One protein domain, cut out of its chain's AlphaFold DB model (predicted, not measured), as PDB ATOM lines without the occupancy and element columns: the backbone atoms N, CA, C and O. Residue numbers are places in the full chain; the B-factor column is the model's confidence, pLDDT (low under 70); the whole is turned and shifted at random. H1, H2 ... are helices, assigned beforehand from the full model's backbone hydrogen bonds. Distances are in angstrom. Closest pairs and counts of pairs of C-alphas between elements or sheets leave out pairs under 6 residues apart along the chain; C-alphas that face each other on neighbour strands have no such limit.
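Overview. This is residues 5 to 111 of the 112 residues of an uncharacterized protein of bacterium (UniProt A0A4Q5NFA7). Four helices make an elongated up-and-down bundle, each helix running against the one before it, with contacts that go round from H1 to H2, H3, H4 and back to H1. The far end of H2 and the long link after it, residues 51 to 62, make one end of the long axis, and the turn between H3 and H4 makes the other. The printed part has 107 residues, with four named helices in the order H1, H2, H3, H4 and no named strand; the class is all helix. The whole is only just compact, close to loose, with a radius of gyration of the C-alphas of 15.2 A, and its outline, 54 by 27 by 20 A, is only just elongated.

Arrangement. Start with H1, residues 5 to 23, which touches H2, residues 28 to 50, at a shallow tilt of 23 degrees, opposite ways; look at the closest C-alphas, those of Tyr 13 and Val 34, 5.5 A apart. These two are a helical hairpin. H2 forms the next hairpin with H3, residues 63 to 84, opposite ways at 28 degrees, and the closest C-alphas, of Ser 31 and Ala 76, are 5.3 A apart. H3 forms a third with H4, residues 90 to 111, at a shallow tilt of 10 degrees; their closest C-alphas, of Gln 72 and Leu 104, are 6.0 A apart. H4 touches H1 with residues 97 to 106 alone, at a shallow tilt of 33 degrees, only just short of steep; C-alphas of Leu 10 and Gly 101 come closest, at 5.7 A. H1 and H3 run the same way and touch through residues 17 to 21 and 80 to 84 alone, closest at the C-alphas of Thr 21 and Gln 84, 6.3 A. H2 and H4 are apart. In H1 and H3 every O i to N i+4 pair is within hydrogen-bond range; in H2 18 of 19 are, in H4 15 of 18.

Along the chain. Find C-alpha 5 at (142.929, 146.435, 128.554); from there H1 runs 26.0 A to C-alpha 23. H2 runs 31.9 A from Ile 28 to Tyr 50, whose C-alpha is at (149.615, 134.163, 118.741). H3 covers 31.7 A from Phe 63 to Gln 84. H4 covers 29.1 A from Ile 90 to C-alpha 111 at (147.359, 160.503, 118.743), with a kink of 44 degrees near residue 103.

Size, cuts and confidence. The C-alphas farthest apart, of Gly 54 and Asp 88, are 53.7 A from each other. The printed part has no cut. The link from H2 to H3 is long; the other two are tight. Mean pLDDT of the printed part is 82.9, with values under 70 at residues 5, 51 to 55, 57, 59 to 60 and 87 to 88.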
ATOM      1  N   SER A   5     141.937 145.871 127.635       63.53
ATOM      2  CA  SER A   5     142.929 146.435 128.554       63.53
ATOM      3  C   SER A   5     142.650 147.880 128.998       63.53
ATOM      4  O   SER A   5     143.077 148.242 130.087       63.53
ATOM      5  N   GLY A   6     141.902 148.699 128.250       72.19
ATOM      6  CA  GLY A   6     141.696 150.121 128.567       72.19
ATOM      7  C   GLY A   6     140.879 150.368 129.842       72.19
ATOM      8  O   GLY A   6     141.228 151.222 130.653       72.19
ATOM      9  N   LEU A   7     139.824 149.578 130.071       77.56
ATOM     10  CA  LEU A   7     139.014 149.668 131.295       77.56
ATOM     11  C   LEU A   7     139.756 149.120 132.518       77.56
ATOM     12  O   LEU A   7     139.681 149.705 133.597       77.56
ATOM     13  N   LEU A   8     140.502 148.023 132.346       79.94
ATOM     14  CA  LEU A   8     141.350 147.464 133.399       79.94
ATOM     15  C   LEU A   8     142.461 148.451 133.785       79.94
ATOM     16  O   LEU A   8     142.711 148.665 134.969       79.94
ATOM     17  N   ALA A   9     143.089 149.079 132.790       82.69
ATOM     18  CA  ALA A   9     144.125 150.082 132.988       82.69
ATOM     19  C   ALA A   9     143.578 151.336 133.680       82.69
ATOM     20  O   ALA A   9     144.204 151.837 134.609       82.69
ATOM     21  N   LEU A  10     142.374 151.784 133.308       85.75
ATOM     22  CA  LEU A  10     141.696 152.883 133.991       85.75
ATOM     23  C   LEU A  10     141.391 152.530 135.453       85.75
ATOM     24  O   LEU A  10     141.666 153.326 136.344       85.75
ATOM     25  N   PHE A  11     140.870 151.334 135.729       86.69
ATOM     26  CA  PHE A  11     140.604 150.907 137.105       86.69
ATOM     27  C   PHE A  11     141.891 150.831 137.939       86.69
ATOM     28  O   PHE A  11     141.936 151.342 139.060       86.69
ATOM     29  N   LEU A  12     142.953 150.249 137.373       88.31
ATOM     30  CA  LEU A  12     144.270 150.198 138.002       88.31
ATOM     31  C   LEU A  12     144.804 151.608 138.275       88.31
ATOM     32  O   LEU A  12     145.285 151.876 139.373       88.31
ATOM     33  N   TYR A  13     144.663 152.522 137.317       90.19
ATOM     34  CA  TYR A  13     145.030 153.924 137.473       90.19
ATOM     35  C   TYR A  13     144.297 154.578 138.644       90.19
ATOM     36  O   TYR A  13     144.943 155.176 139.500       90.19
ATOM     37  N   LEU A  14     142.972 154.426 138.734       88.88
ATOM     38  CA  LEU A  14     142.174 155.007 139.820       88.88
ATOM     39  C   LEU A  14     142.610 154.466 141.192       88.88
ATOM     40  O   LEU A  14     142.760 155.229 142.149       88.88
ATOM     41  N   ALA A  15     142.846 153.154 141.283       88.88
ATOM     42  CA  ALA A  15     143.305 152.510 142.510       88.88
ATOM     43  C   ALA A  15     144.696 153.012 142.930       88.88
ATOM     44  O   ALA A  15     144.912 153.359 144.094       88.88
ATOM     45  N   VAL A  16     145.624 153.102 141.977       90.00
ATOM     46  CA  VAL A  16     146.997 153.555 142.222       90.00
ATOM     47  C   VAL A  16     147.045 155.053 142.530       90.00
ATOM     48  O   VAL A  16     147.789 155.453 143.423       90.00
ATOM     49  N   ALA A  17     146.225 155.884 141.884       87.31
ATOM     50  CA  ALA A  17     146.092 157.308 142.199       87.31
ATOM     51  C   ALA A  17     145.658 157.526 143.647       87.31
ATOM     52  O   ALA A  17     146.301 158.284 144.374       87.31
ATOM     53  N   ARG A  18     144.648 156.782 144.106       86.44
ATOM     54  CA  ARG A  18     144.211 156.829 145.504       86.44
ATOM     55  C   ARG A  18     145.286 156.336 146.474       86.44
ATOM     56  O   ARG A  18     145.488 156.948 147.519       86.44
ATOM     57  N   ALA A  19     145.978 155.245 146.147       84.81
ATOM     58  CA  ALA A  19     147.062 154.732 146.984       84.81
ATOM     59  C   ALA A  19     148.237 155.720 147.065       84.81
ATOM     60  O   ALA A  19     148.813 155.905 148.133       84.81
ATOM     61  N   THR A  20     148.557 156.395 145.959       85.12
ATOM     62  CA  THR A  20     149.648 157.377 145.882       85.12
ATOM     63  C   THR A  20     149.408 158.548 146.824       85.12
ATOM     64  O   THR A  20     150.323 158.921 147.553       85.12
ATOM     65  N   THR A  21     148.186 159.087 146.866       80.25
ATOM     66  CA  THR A  21     147.851 160.205 147.761       80.25
ATOM     67  C   THR A  21     147.744 159.783 149.226       80.25
ATOM     68  O   THR A  21     148.080 160.566 150.105       80.25
ATOM     69  N   GLN A  22     147.315 158.549 149.517       82.88
ATOM     70  CA  GLN A  22     147.204 158.051 150.897       82.88
ATOM     71  C   GLN A  22     148.550 157.659 151.516       82.88
ATOM     72  O   GLN A  22     148.756 157.845 152.711       82.88
ATOM     73  N   LEU A  23     149.447 157.082 150.716       82.44
ATOM     74  CA  LEU A  23     150.711 156.508 151.184       82.44
ATOM     75  C   LEU A  23     151.926 157.389 150.858       82.44
ATOM     76  O   LEU A  23     153.047 157.003 151.174       82.44
ATOM     77  N   ASN A  24     151.713 158.541 150.214       79.06
ATOM     78  CA  ASN A  24     152.760 159.449 149.742       79.06
ATOM     79  C   ASN A  24     153.870 158.718 148.952       79.06
ATOM     80  O   ASN A  24     155.067 158.904 149.174       79.06
ATOM     81  N   LEU A  25     153.461 157.811 148.056       78.94
ATOM     82  CA  LEU A  25     154.388 157.002 147.258       78.94
ATOM     83  C   LEU A  25     155.102 157.885 146.245       78.94
ATOM     84  O   LEU A  25     154.426 158.575 145.494       78.94
ATOM     85  N   GLY A  26     156.430 157.803 146.144       82.94
ATOM     86  CA  GLY A  26     157.190 158.520 145.116       82.94
ATOM     87  C   GLY A  26     156.696 158.216 143.694       82.94
ATOM     88  O   GLY A  26     156.457 157.060 143.364       82.94
ATOM     89  N   VAL A  27     156.598 159.251 142.852       87.25
ATOM     90  CA  VAL A  27     155.948 159.298 141.520       87.25
ATOM     91  C   VAL A  27     156.328 158.162 140.553       87.25
ATOM     92  O   VAL A  27     155.519 157.738 139.725       87.25
ATOM     93  N   ILE A  28     157.551 157.638 140.656       89.50
ATOM     94  CA  ILE A  28     158.087 156.604 139.755       89.50
ATOM     95  C   ILE A  28     157.336 155.277 139.914       89.50
ATOM     96  O   ILE A  28     157.002 154.633 138.918       89.50
ATOM     97  N   LEU A  29     157.053 154.875 141.156       89.50
ATOM     98  CA  LEU A  29     156.395 153.606 141.457       89.50
ATOM     99  C   LEU A  29     154.963 153.531 140.889       89.50
ATOM    100  O   LEU A  29     154.693 152.599 140.129       89.50
ATOM    101  N   PRO A  30     154.050 154.484 141.177       89.88
ATOM    102  CA  PRO A  30     152.697 154.439 140.643       89.88
ATOM    103  C   PRO A  30     152.675 154.553 139.117       89.88
ATOM    104  O   PRO A  30     151.948 153.805 138.470       89.88
ATOM    105  N   SER A  31     153.538 155.392 138.532       90.19
ATOM    106  CA  SER A  31     153.662 155.512 137.072       90.19
ATOM    107  C   SER A  31     154.082 154.188 136.425       90.19
ATOM    108  O   SER A  31     153.510 153.776 135.419       90.19
ATOM    109  N   SER A  32     155.036 153.480 137.034       91.31
ATOM    110  CA  SER A  32     155.493 152.172 136.548       91.31
ATOM    111  C   SER A  32     154.383 151.127 136.606       91.31
ATOM    112  O   SER A  32     154.161 150.422 135.627       91.31
ATOM    113  N   ILE A  33     153.653 151.046 137.723       90.44
ATOM    114  CA  ILE A  33     152.561 150.075 137.897       90.44
ATOM    115  C   ILE A  33     151.483 150.292 136.832       90.44
ATOM    116  O   ILE A  33     151.067 149.355 136.156       90.44
ATOM    117  N   VAL A  34     151.058 151.538 136.665       90.94
ATOM    118  CA  VAL A  34     149.931 151.920 135.812       90.94
ATOM    119  C   VAL A  34     150.200 151.706 134.325       90.94
ATOM    120  O   VAL A  34     149.252 151.510 133.571       90.94
ATOM    121  N   ILE A  35     151.464 151.700 133.901       90.31
ATOM    122  CA  ILE A  35     151.839 151.497 132.496       90.31
ATOM    123  C   ILE A  35     152.341 150.080 132.233       90.31
ATOM    124  O   ILE A  35     151.877 149.420 131.303       90.31
ATOM    125  N   LEU A  36     153.259 149.576 133.059       88.44
ATOM    126  CA  LEU A  36     153.899 148.285 132.814       88.44
ATOM    127  C   LEU A  36     152.959 147.111 133.081       88.44
ATOM    128  O   LEU A  36     153.065 146.102 132.388       88.44
ATOM    129  N   VAL A  37     152.032 147.219 134.042       88.94
ATOM    130  CA  VAL A  37     151.082 146.129 134.310       88.94
ATOM    131  C   VAL A  37     150.121 145.942 133.133       88.94
ATOM    132  O   VAL A  37     150.072 144.824 132.619       88.94
ATOM    133  N   PRO A  38     149.408 146.971 132.627       84.88
ATOM    134  CA  PRO A  38     148.560 146.791 131.449       84.88
ATOM    135  C   PRO A  38     149.345 146.352 130.213       84.88
ATOM    136  O   PRO A  38     148.902 145.442 129.514       84.88
ATOM    137  N   PHE A  39     150.533 146.924 129.988       85.44
ATOM    138  CA  PHE A  39     151.402 146.540 128.873       85.44
ATOM    139  C   PHE A  39     151.836 145.067 128.953       85.44
ATOM    140  O   PHE A  39     151.757 144.334 127.965       85.44
ATOM    141  N   GLY A  40     152.261 144.611 130.132       84.62
ATOM    142  CA  GLY A  40     152.669 143.229 130.371       84.62
ATOM    143  C   GLY A  40     151.505 142.248 130.239       84.62
ATOM    144  O   GLY A  40     151.658 141.210 129.599       84.62
ATOM    145  N   VAL A  41     150.328 142.596 130.771       85.50
ATOM    146  CA  VAL A  41     149.102 141.793 130.628       85.50
ATOM    147  C   VAL A  41     148.710 141.667 129.158       85.50
ATOM    148  O   VAL A  41     148.441 140.562 128.691       85.50
ATOM    149  N   GLU A  42     148.716 142.766 128.408       82.62
ATOM    150  CA  GLU A  42     148.381 142.749 126.984       82.62
ATOM    151  C   GLU A  42     149.382 141.920 126.173       82.62
ATOM    152  O   GLU A  42     148.983 141.069 125.376       82.62
ATOM    153  N   THR A  43     150.677 142.110 126.425       81.69
ATOM    154  CA  THR A  43     151.751 141.335 125.792       81.69
ATOM    155  C   THR A  43     151.606 139.844 126.091       81.69
ATOM    156  O   THR A  43     151.728 139.012 125.194       81.69
ATOM    157  N   PHE A  44     151.293 139.490 127.339       84.44
ATOM    158  CA  PHE A  44     151.086 138.106 127.754       84.44
ATOM    159  C   PHE A  44     149.854 137.480 127.086       84.44
ATOM    160  O   PHE A  44     149.932 136.360 126.585       84.44
ATOM    161  N   ILE A  45     148.736 138.208 126.999       82.44
ATOM    162  CA  ILE A  45     147.537 137.748 126.281       82.44
ATOM    163  C   ILE A  45     147.852 137.526 124.796       82.44
ATOM    164  O   ILE A  45     147.514 136.476 124.247       82.44
ATOM    165  N   ARG A  46     148.544 138.471 124.145       78.62
ATOM    166  CA  ARG A  46     148.977 138.328 122.744       78.62
ATOM    167  C   ARG A  46     149.906 137.131 122.560       78.62
ATOM    168  O   ARG A  46     149.771 136.405 121.579       78.62
ATOM    169  N   PHE A  47     150.803 136.886 123.510       82.56
ATOM    170  CA  PHE A  47     151.662 135.707 123.500       82.56
ATOM    171  C   PHE A  47     150.853 134.406 123.588       82.56
ATOM    172  O   PHE A  47     151.106 133.489 122.812       82.56
ATOM    173  N   LEU A  48     149.847 134.324 124.465       82.19
ATOM    174  CA  LEU A  48     148.988 133.138 124.558       82.19
ATOM    175  C   LEU A  48     148.180 132.893 123.274       82.19
ATOM    176  O   LEU A  48     148.009 131.744 122.876       82.19
ATOM    177  N   LEU A  49     147.703 133.957 122.623       80.19
ATOM    178  CA  LEU A  49     146.880 133.859 121.412       80.19
ATOM    179  C   LEU A  49     147.699 133.549 120.154       80.19
ATOM    180  O   LEU A  49     147.289 132.725 119.339       80.19
ATOM    181  N   TYR A  50     148.844 134.208 119.985       78.81
ATOM    182  CA  TYR A  50     149.615 134.163 118.741       78.81
ATOM    183  C   TYR A  50     150.907 133.349 118.854       78.81
ATOM    184  O   TYR A  50     151.397 132.839 117.846       78.81
ATOM    185  N   GLY A  51     151.436 133.144 120.061       69.75
ATOM    186  CA  GLY A  51     152.701 132.438 120.285       69.75
ATOM    187  C   GLY A  51     152.671 130.963 119.881       69.75
ATOM    188  O   GLY A  51     153.684 130.437 119.433       69.75
ATOM    189  N   GLN A  52     151.509 130.303 119.952       68.69
ATOM    190  CA  GLN A  52     151.357 128.913 119.491       68.69
ATOM    191  C   GLN A  52     151.053 128.792 117.990       68.69
ATOM    192  O   GLN A  52     151.110 127.698 117.435       68.69
ATOM    193  N   SER A  53     150.741 129.903 117.321       68.31
ATOM    194  CA  SER A  53     150.298 129.909 115.920       68.31
ATOM    195  C   SER A  53     151.435 130.041 114.897       68.31
ATOM    196  O   SER A  53     151.173 130.101 113.700       68.31
ATOM    197  N   GLY A  54     152.698 130.091 115.346       65.94
ATOM    198  CA  GLY A  54     153.867 130.251 114.467       65.94
ATOM    199  C   GLY A  54     153.947 131.618 113.774       65.94
ATOM    200  O   GLY A  54     154.732 131.794 112.845       65.94
ATOM    201  N   LEU A  55     153.126 132.580 114.205       68.50
ATOM    202  CA  LEU A  55     153.118 133.939 113.681       68.50
ATOM    203  C   LEU A  55     154.370 134.720 114.127       68.50
ATOM    204  O   LEU A  55     154.930 134.426 115.187       68.50
ATOM    205  N   PRO A  56     154.804 135.736 113.353       72.81
ATOM    206  CA  PRO A  56     155.965 136.555 113.694       72.81
ATOM    207  C   PRO A  56     155.849 137.183 115.087       72.81
ATOM    208  O   PRO A  56     154.771 137.633 115.483       72.81
ATOM    209  N   LEU A  57     156.979 137.300 115.797       69.50
ATOM    210  CA  LEU A  57     157.083 137.992 117.097       69.50
ATOM    211  C   LEU A  57     156.548 139.435 117.046       69.50
ATOM    212  O   LEU A  57     156.066 139.955 118.049       69.50
ATOM    213  N   GLU A  58     156.570 140.040 115.861       70.06
ATOM    214  CA  GLU A  58     156.048 141.373 115.541       70.06
ATOM    215  C   GLU A  58     154.543 141.519 115.838       70.06
ATOM    216  O   GLU A  58     154.069 142.612 116.148       70.06
ATOM    217  N   ASN A  59     153.791 140.409 115.807       67.00
ATOM    218  CA  ASN A  59     152.371 140.375 116.179       67.00
ATOM    219  C   ASN A  59     152.155 140.324 117.703       67.00
ATOM    220  O   ASN A  59     151.061 140.627 118.187       67.00
ATOM    221  N   ILE A  60     153.190 139.945 118.460       69.19
ATOM    222  CA  ILE A  60     153.166 139.862 119.925       69.19
ATOM    223  C   ILE A  60     153.613 141.197 120.528       69.19
ATOM    224  O   ILE A  60     152.930 141.725 121.404       69.19
ATOM    225  N   ILE A  61     154.713 141.764 120.026       72.75
ATOM    226  CA  ILE A  61     155.250 143.069 120.429       72.75
ATOM    227  C   ILE A  61     155.685 143.824 119.173       72.75
ATOM    228  O   ILE A  61     156.537 143.347 118.428       72.75
ATOM    229  N   SER A  62     155.162 145.035 118.978       75.62
ATOM    230  CA  SER A  62     155.663 145.947 117.944       75.62
ATOM    231  C   SER A  62     156.372 147.152 118.566       75.62
ATOM    232  O   SER A  62     156.071 147.567 119.690       75.62
ATOM    233  N   PHE A  63     157.262 147.774 117.789       78.50
ATOM    234  CA  PHE A  63     157.918 149.026 118.169       78.50
ATOM    235  C   PHE A  63     156.929 150.161 118.468       78.50
ATOM    236  O   PHE A  63     157.209 150.984 119.336       78.50
ATOM    237  N   SER A  64     155.758 150.186 117.817       78.44
ATOM    238  CA  SER A  64     154.724 151.187 118.105       78.44
ATOM    239  C   SER A  64     154.094 150.999 119.488       78.44
ATOM    240  O   SER A  64     153.900 151.985 120.192       78.44
ATOM    241  N   HIS A  65     153.865 149.759 119.939       77.88
ATOM    242  CA  HIS A  65     153.356 149.503 121.296       77.88
ATOM    243  C   HIS A  65     154.381 149.896 122.370       77.88
ATOM    244  O   HIS A  65     154.010 150.464 123.395       77.88
ATOM    245  N   ILE A  66     155.673 149.639 122.125       84.00
ATOM    246  CA  ILE A  66     156.753 150.070 123.025       84.00
ATOM    247  C   ILE A  66     156.822 151.602 123.072       84.00
ATOM    248  O   ILE A  66     156.872 152.179 124.155       84.00
ATOM    249  N   GLY A  67     156.786 152.264 121.910       86.38
ATOM    250  CA  GLY A  67     156.788 153.724 121.820       86.38
ATOM    251  C   GLY A  67     155.616 154.352 122.575       86.38
ATOM    252  O   GLY A  67     155.822 155.249 123.390       86.38
ATOM    253  N   LEU A  68     154.404 153.823 122.385       87.38
ATOM    254  CA  LEU A  68     153.218 154.265 123.115       87.38
ATOM    255  C   LEU A  68     153.389 154.105 124.632       87.38
ATOM    256  O   LEU A  68     153.126 155.055 125.367       87.38
ATOM    257  N   ALA A  69     153.877 152.952 125.102       86.38
ATOM    258  CA  ALA A  69     154.109 152.715 126.528       86.38
ATOM    259  C   ALA A  69     155.118 153.713 127.122       86.38
ATOM    260  O   ALA A  69     154.916 154.215 128.226       86.38
ATOM    261  N   VAL A  70     156.174 154.065 126.379       90.69
ATOM    262  CA  VAL A  70     157.145 155.088 126.803       90.69
ATOM    263  C   VAL A  70     156.485 156.463 126.921       90.69
ATOM    264  O   VAL A  70     156.665 157.139 127.935       90.69
ATOM    265  N   VAL A  71     155.691 156.882 125.932       90.56
ATOM    266  CA  VAL A  71     155.016 158.189 125.985       90.56
ATOM    267  C   VAL A  71     153.976 158.225 127.108       90.56
ATOM    268  O   VAL A  71     153.929 159.190 127.873       90.56
ATOM    269  N   GLN A  72     153.199 157.154 127.283       90.38
ATOM    270  CA  GLN A  72     152.264 157.024 128.402       90.38
ATOM    271  C   GLN A  72     152.983 157.066 129.754       90.38
ATOM    272  O   GLN A  72     152.489 157.698 130.682       90.38
ATOM    273  N   PHE A  73     154.167 156.465 129.874       91.62
ATOM    274  CA  PHE A  73     154.972 156.537 131.093       91.62
ATOM    275  C   PHE A  73     155.414 157.967 131.421       91.62
ATOM    276  O   PHE A  73     155.270 158.402 132.563       91.62
ATOM    277  N   ILE A  74     155.873 158.729 130.427       93.38
ATOM    278  CA  ILE A  74     156.257 160.138 130.611       93.38
ATOM    279  C   ILE A  74     155.052 160.981 131.053       93.38
ATOM    280  O   ILE A  74     155.156 161.772 131.992       93.38
ATOM    281  N   VAL A  75     153.892 160.790 130.419       91.19
ATOM    282  CA  VAL A  75     152.658 161.505 130.788       91.19
ATOM    283  C   VAL A  75     152.184 161.103 132.188       91.19
ATOM    284  O   VAL A  75     151.789 161.966 132.973       91.19
ATOM    285  N   ALA A  76     152.274 159.818 132.539       90.94
ATOM    286  CA  ALA A  76     151.934 159.323 133.869       90.94
ATOM    287  C   ALA A  76     152.818 159.961 134.949       90.94
ATOM    288  O   ALA A  76     152.279 160.418 135.956       90.94
ATOM    289  N   LEU A  77     154.131 160.093 134.720       92.88
ATOM    290  CA  LEU A  77     155.027 160.797 135.646       92.88
ATOM    291  C   LEU A  77     154.544 162.226 135.922       92.88
ATOM    292  O   LEU A  77     154.473 162.633 137.079       92.88
ATOM    293  N   GLY A  78     154.160 162.970 134.882       90.81
ATOM    294  CA  GLY A  78     153.621 164.324 135.035       90.81
ATOM    295  C   GLY A  78     152.312 164.360 135.832       90.81
ATOM    296  O   GLY A  78     152.162 165.178 136.741       90.81
ATOM    297  N   LEU A  79     151.386 163.443 135.540       90.94
ATOM    298  CA  LEU A  79     150.099 163.346 136.236       90.94
ATOM    299  C   LEU A  79     150.265 162.984 137.713       90.94
ATOM    300  O   LEU A  79     149.669 163.636 138.567       90.94
ATOM    301  N   PHE A  80     151.085 161.981 138.029       90.44
ATOM    302  CA  PHE A  80     151.330 161.569 139.412       90.44
ATOM    303  C   PHE A  80     152.130 162.614 140.193       90.44
ATOM    304  O   PHE A  80     151.866 162.815 141.376       90.44
ATOM    305  N   TRP A  81     153.055 163.328 139.541       90.44
ATOM    306  CA  TRP A  81     153.748 164.455 140.163       90.44
ATOM    307  C   TRP A  81     152.760 165.565 140.520       90.44
ATOM    308  O   TRP A  81     152.780 166.065 141.646       90.44
ATOM    309  N   ARG A  82     151.844 165.903 139.600       87.62
ATOM    310  CA  ARG A  82     150.813 166.909 139.868       87.62
ATOM    311  C   ARG A  82     149.824 166.442 140.933       87.62
ATOM    312  O   ARG A  82     149.466 167.251 141.769       87.62
ATOM    313  N   LEU A  83     149.448 165.162 140.959       86.62
ATOM    314  CA  LEU A  83     148.577 164.576 141.988       86.62
ATOM    315  C   LEU A  83     149.158 164.666 143.402       86.62
ATOM    316  O   LEU A  83     148.402 164.853 144.348       86.62
ATOM    317  N   GLN A  84     150.478 164.541 143.557       85.06
ATOM    318  CA  GLN A  84     151.139 164.719 144.854       85.06
ATOM    319  C   GLN A  84     151.170 166.177 145.330       85.06
ATOM    320  O   GLN A  84     151.243 166.421 146.528       85.06
ATOM    321  N   HIS A  85     151.152 167.127 144.394       83.44
ATOM    322  CA  HIS A  85     151.242 168.568 144.654       83.44
ATOM    323  C   HIS A  85     149.938 169.298 144.310       83.44
ATOM    324  O   HIS A  85     149.954 170.506 144.066       83.44
ATOM    325  N   ALA A  86     148.833 168.563 144.179       77.75
ATOM    326  CA  ALA A  86     147.525 169.157 143.993       77.75
ATOM    327  C   ALA A  86     147.135 169.803 145.322       77.75
ATOM    328  O   ALA A  86     147.354 169.208 146.380       77.75
ATOM    329  N   ASP A  87     146.578 171.008 145.263       68.56
ATOM    330  CA  ASP A  87     146.013 171.626 146.457       68.56
ATOM    331  C   ASP A  87     144.856 170.744 146.969       68.56
ATOM    332  O   ASP A  87     144.296 169.951 146.207       68.56
ATOM    333  N   ASP A  88     144.430 170.904 148.230       65.81
ATOM    334  CA  ASP A  88     143.321 170.141 148.854       65.81
ATOM    335  C   ASP A  88     141.944 170.308 148.142       65.81
ATOM    336  O   ASP A  88     140.890 169.900 148.639       65.81
ATOM    337  N   SER A  89     141.921 170.902 146.946       77.19
ATOM    338  CA  SER A  89     140.786 170.980 146.041       77.19
ATOM    339  C   SER A  89     140.406 169.602 145.496       77.19
ATOM    340  O   SER A  89     141.025 169.049 144.582       77.19
ATOM    341  N   ILE A  90     139.275 169.089 145.982       79.19
ATOM    342  CA  ILE A  90     138.664 167.850 145.483       79.19
ATOM    343  C   ILE A  90     138.372 167.887 143.975       79.19
ATOM    344  O   ILE A  90     138.378 166.848 143.314       79.19
ATOM    345  N   VAL A  91     138.135 169.080 143.420       81.56
ATOM    346  CA  VAL A  91     137.869 169.280 141.990       81.56
ATOM    347  C   VAL A  91     139.139 169.062 141.178       81.56
ATOM    348  O   VAL A  91     139.104 168.339 140.186       81.56
ATOM    349  N   GLU A  92     140.264 169.638 141.609       80.00
ATOM    350  CA  GLU A  92     141.546 169.443 140.930       80.00
ATOM    351  C   GLU A  92     141.963 167.971 140.972       80.00
ATOM    352  O   GLU A  92     142.327 167.398 139.943       80.00
ATOM    353  N   TRP A  93     141.805 167.329 142.130       83.94
ATOM    354  CA  TRP A  93     142.069 165.902 142.270       83.94
ATOM    355  C   TRP A  93     141.199 165.061 141.323       83.94
ATOM    356  O   TRP A  93     141.723 164.217 140.598       83.94
ATOM    357  N   LEU A  94     139.887 165.316 141.256       84.50
ATOM    358  CA  LEU A  94     138.977 164.598 140.352       84.50
ATOM    359  C   LEU A  94     139.349 164.784 138.878       84.50
ATOM    360  O   LEU A  94     139.309 163.818 138.115       84.50
ATOM    361  N   VAL A  95     139.724 165.998 138.474       85.81
ATOM    362  CA  VAL A  95     140.151 166.288 137.097       85.81
ATOM    363  C   VAL A  95     141.440 165.543 136.764       85.81
ATOM    364  O   VAL A  95     141.529 164.933 135.698       85.81
ATOM    365  N   LEU A  96     142.417 165.531 137.670       85.31
ATOM    366  CA  LEU A  96     143.675 164.816 137.459       85.31
ATOM    367  C   LEU A  96     143.469 163.303 137.424       85.31
ATOM    368  O   LEU A  96     144.018 162.639 136.550       85.31
ATOM    369  N   VAL A  97     142.648 162.761 138.324       84.62
ATOM    370  CA  VAL A  97     142.412 161.320 138.414       84.62
ATOM    371  C   VAL A  97     141.548 160.816 137.252       84.62
ATOM    372  O   VAL A  97     141.917 159.888 136.537       84.62
ATOM    373  N   VAL A  98     140.390 161.422 137.015       87.25
ATOM    374  CA  VAL A  98     139.478 160.945 135.966       87.25
ATOM    375  C   VAL A  98     139.966 161.395 134.589       87.25
ATOM    376  O   VAL A  98     140.063 160.584 133.669       87.25
ATOM    377  N   GLY A  99     140.325 162.672 134.447       87.00
ATOM    378  CA  GLY A  99     140.811 163.234 133.188       87.00
ATOM    379  C   GLY A  99     142.180 162.688 132.789       87.00
ATOM    380  O   GLY A  99     142.369 162.319 131.632       87.00
ATOM    381  N   GLY A 100     143.113 162.556 133.737       86.25
ATOM    382  CA  GLY A 100     144.437 161.984 133.478       86.25
ATOM    383  C   GLY A 100     144.370 160.529 133.017       86.25
ATOM    384  O   GLY A 100     145.015 160.173 132.029       86.25
ATOM    385  N   GLY A 101     143.530 159.709 133.658       85.50
ATOM    386  CA  GLY A 101     143.276 158.334 133.226       85.50
ATOM    387  C   GLY A 101     142.656 158.256 131.825       85.50
ATOM    388  O   GLY A 101     143.104 157.465 130.992       85.50
ATOM    389  N   LEU A 102     141.672 159.109 131.521       87.00
ATOM    390  CA  LEU A 102     141.066 159.164 130.185       87.00
ATOM    391  C   LEU A 102     142.083 159.552 129.104       87.00
ATOM    392  O   LEU A 102     142.150 158.905 128.056       87.00
ATOM    393  N   VAL A 103     142.901 160.573 129.365       87.12
ATOM    394  CA  VAL A 103     143.932 161.011 128.420       87.12
ATOM    395  C   VAL A 103     144.948 159.899 128.174       87.12
ATOM    396  O   VAL A 103     145.221 159.582 127.019       87.12
ATOM    397  N   LEU A 104     145.455 159.264 129.233       85.44
ATOM    398  CA  LEU A 104     146.466 158.209 129.136       85.44
ATOM    399  C   LEU A 104     146.017 157.008 128.300       85.44
ATOM    400  O   LEU A 104     146.782 156.536 127.458       85.44
ATOM    401  N   PHE A 105     144.804 156.503 128.533       84.75
ATOM    402  CA  PHE A 105     144.383 155.204 127.988       84.75
ATOM    403  C   PHE A 105     143.455 155.282 126.782       84.75
ATOM    404  O   PHE A 105     143.308 154.283 126.082       84.75
ATOM    405  N   PHE A 106     142.839 156.436 126.525       83.00
ATOM    406  CA  PHE A 106     141.900 156.587 125.414       83.00
ATOM    407  C   PHE A 106     142.333 157.648 124.410       83.00
ATOM    408  O   PHE A 106     142.124 157.447 123.221       83.00
ATOM    409  N   VAL A 107     142.951 158.749 124.848       84.06
ATOM    410  CA  VAL A 107     143.348 159.835 123.934       84.06
ATOM    411  C   VAL A 107     144.747 159.606 123.368       84.06
ATOM    412  O   VAL A 107     144.917 159.603 122.153       84.06
ATOM    413  N   LEU A 108     145.744 159.370 124.227       83.12
ATOM    414  CA  LEU A 108     147.142 159.177 123.822       83.12
ATOM    415  C   LEU A 108     147.324 158.087 122.750       83.12
ATOM    416  O   LEU A 108     148.012 158.355 121.770       83.12
ATOM    417  N   PRO A 109     146.693 156.900 122.875       81.19
ATOM    418  CA  PRO A 109     146.827 155.831 121.883       81.19
ATOM    419  C   PRO A 109     146.238 156.149 120.505       81.19
ATOM    420  O   PRO A 109     146.484 155.405 119.567       81.19
ATOM    421  N   ILE A 110     145.408 157.190 120.387       82.94
ATOM    422  CA  ILE A 110     144.825 157.627 119.108       82.94
ATOM    423  C   ILE A 110     145.724 158.671 118.432       82.94
ATOM    424  O   ILE A 110     145.691 158.821 117.214       82.94
ATOM    425  N   LEU A 111     146.506 159.413 119.220       75.81
ATOM    426  CA  LEU A 111     147.359 160.503 118.743       75.81
ATOM    427  C   LEU A 111     148.737 160.037 118.242       75.81
ATOM    428  O   LEU A 111     149.445 160.839 117.635       75.81
TER     429      LEU A 111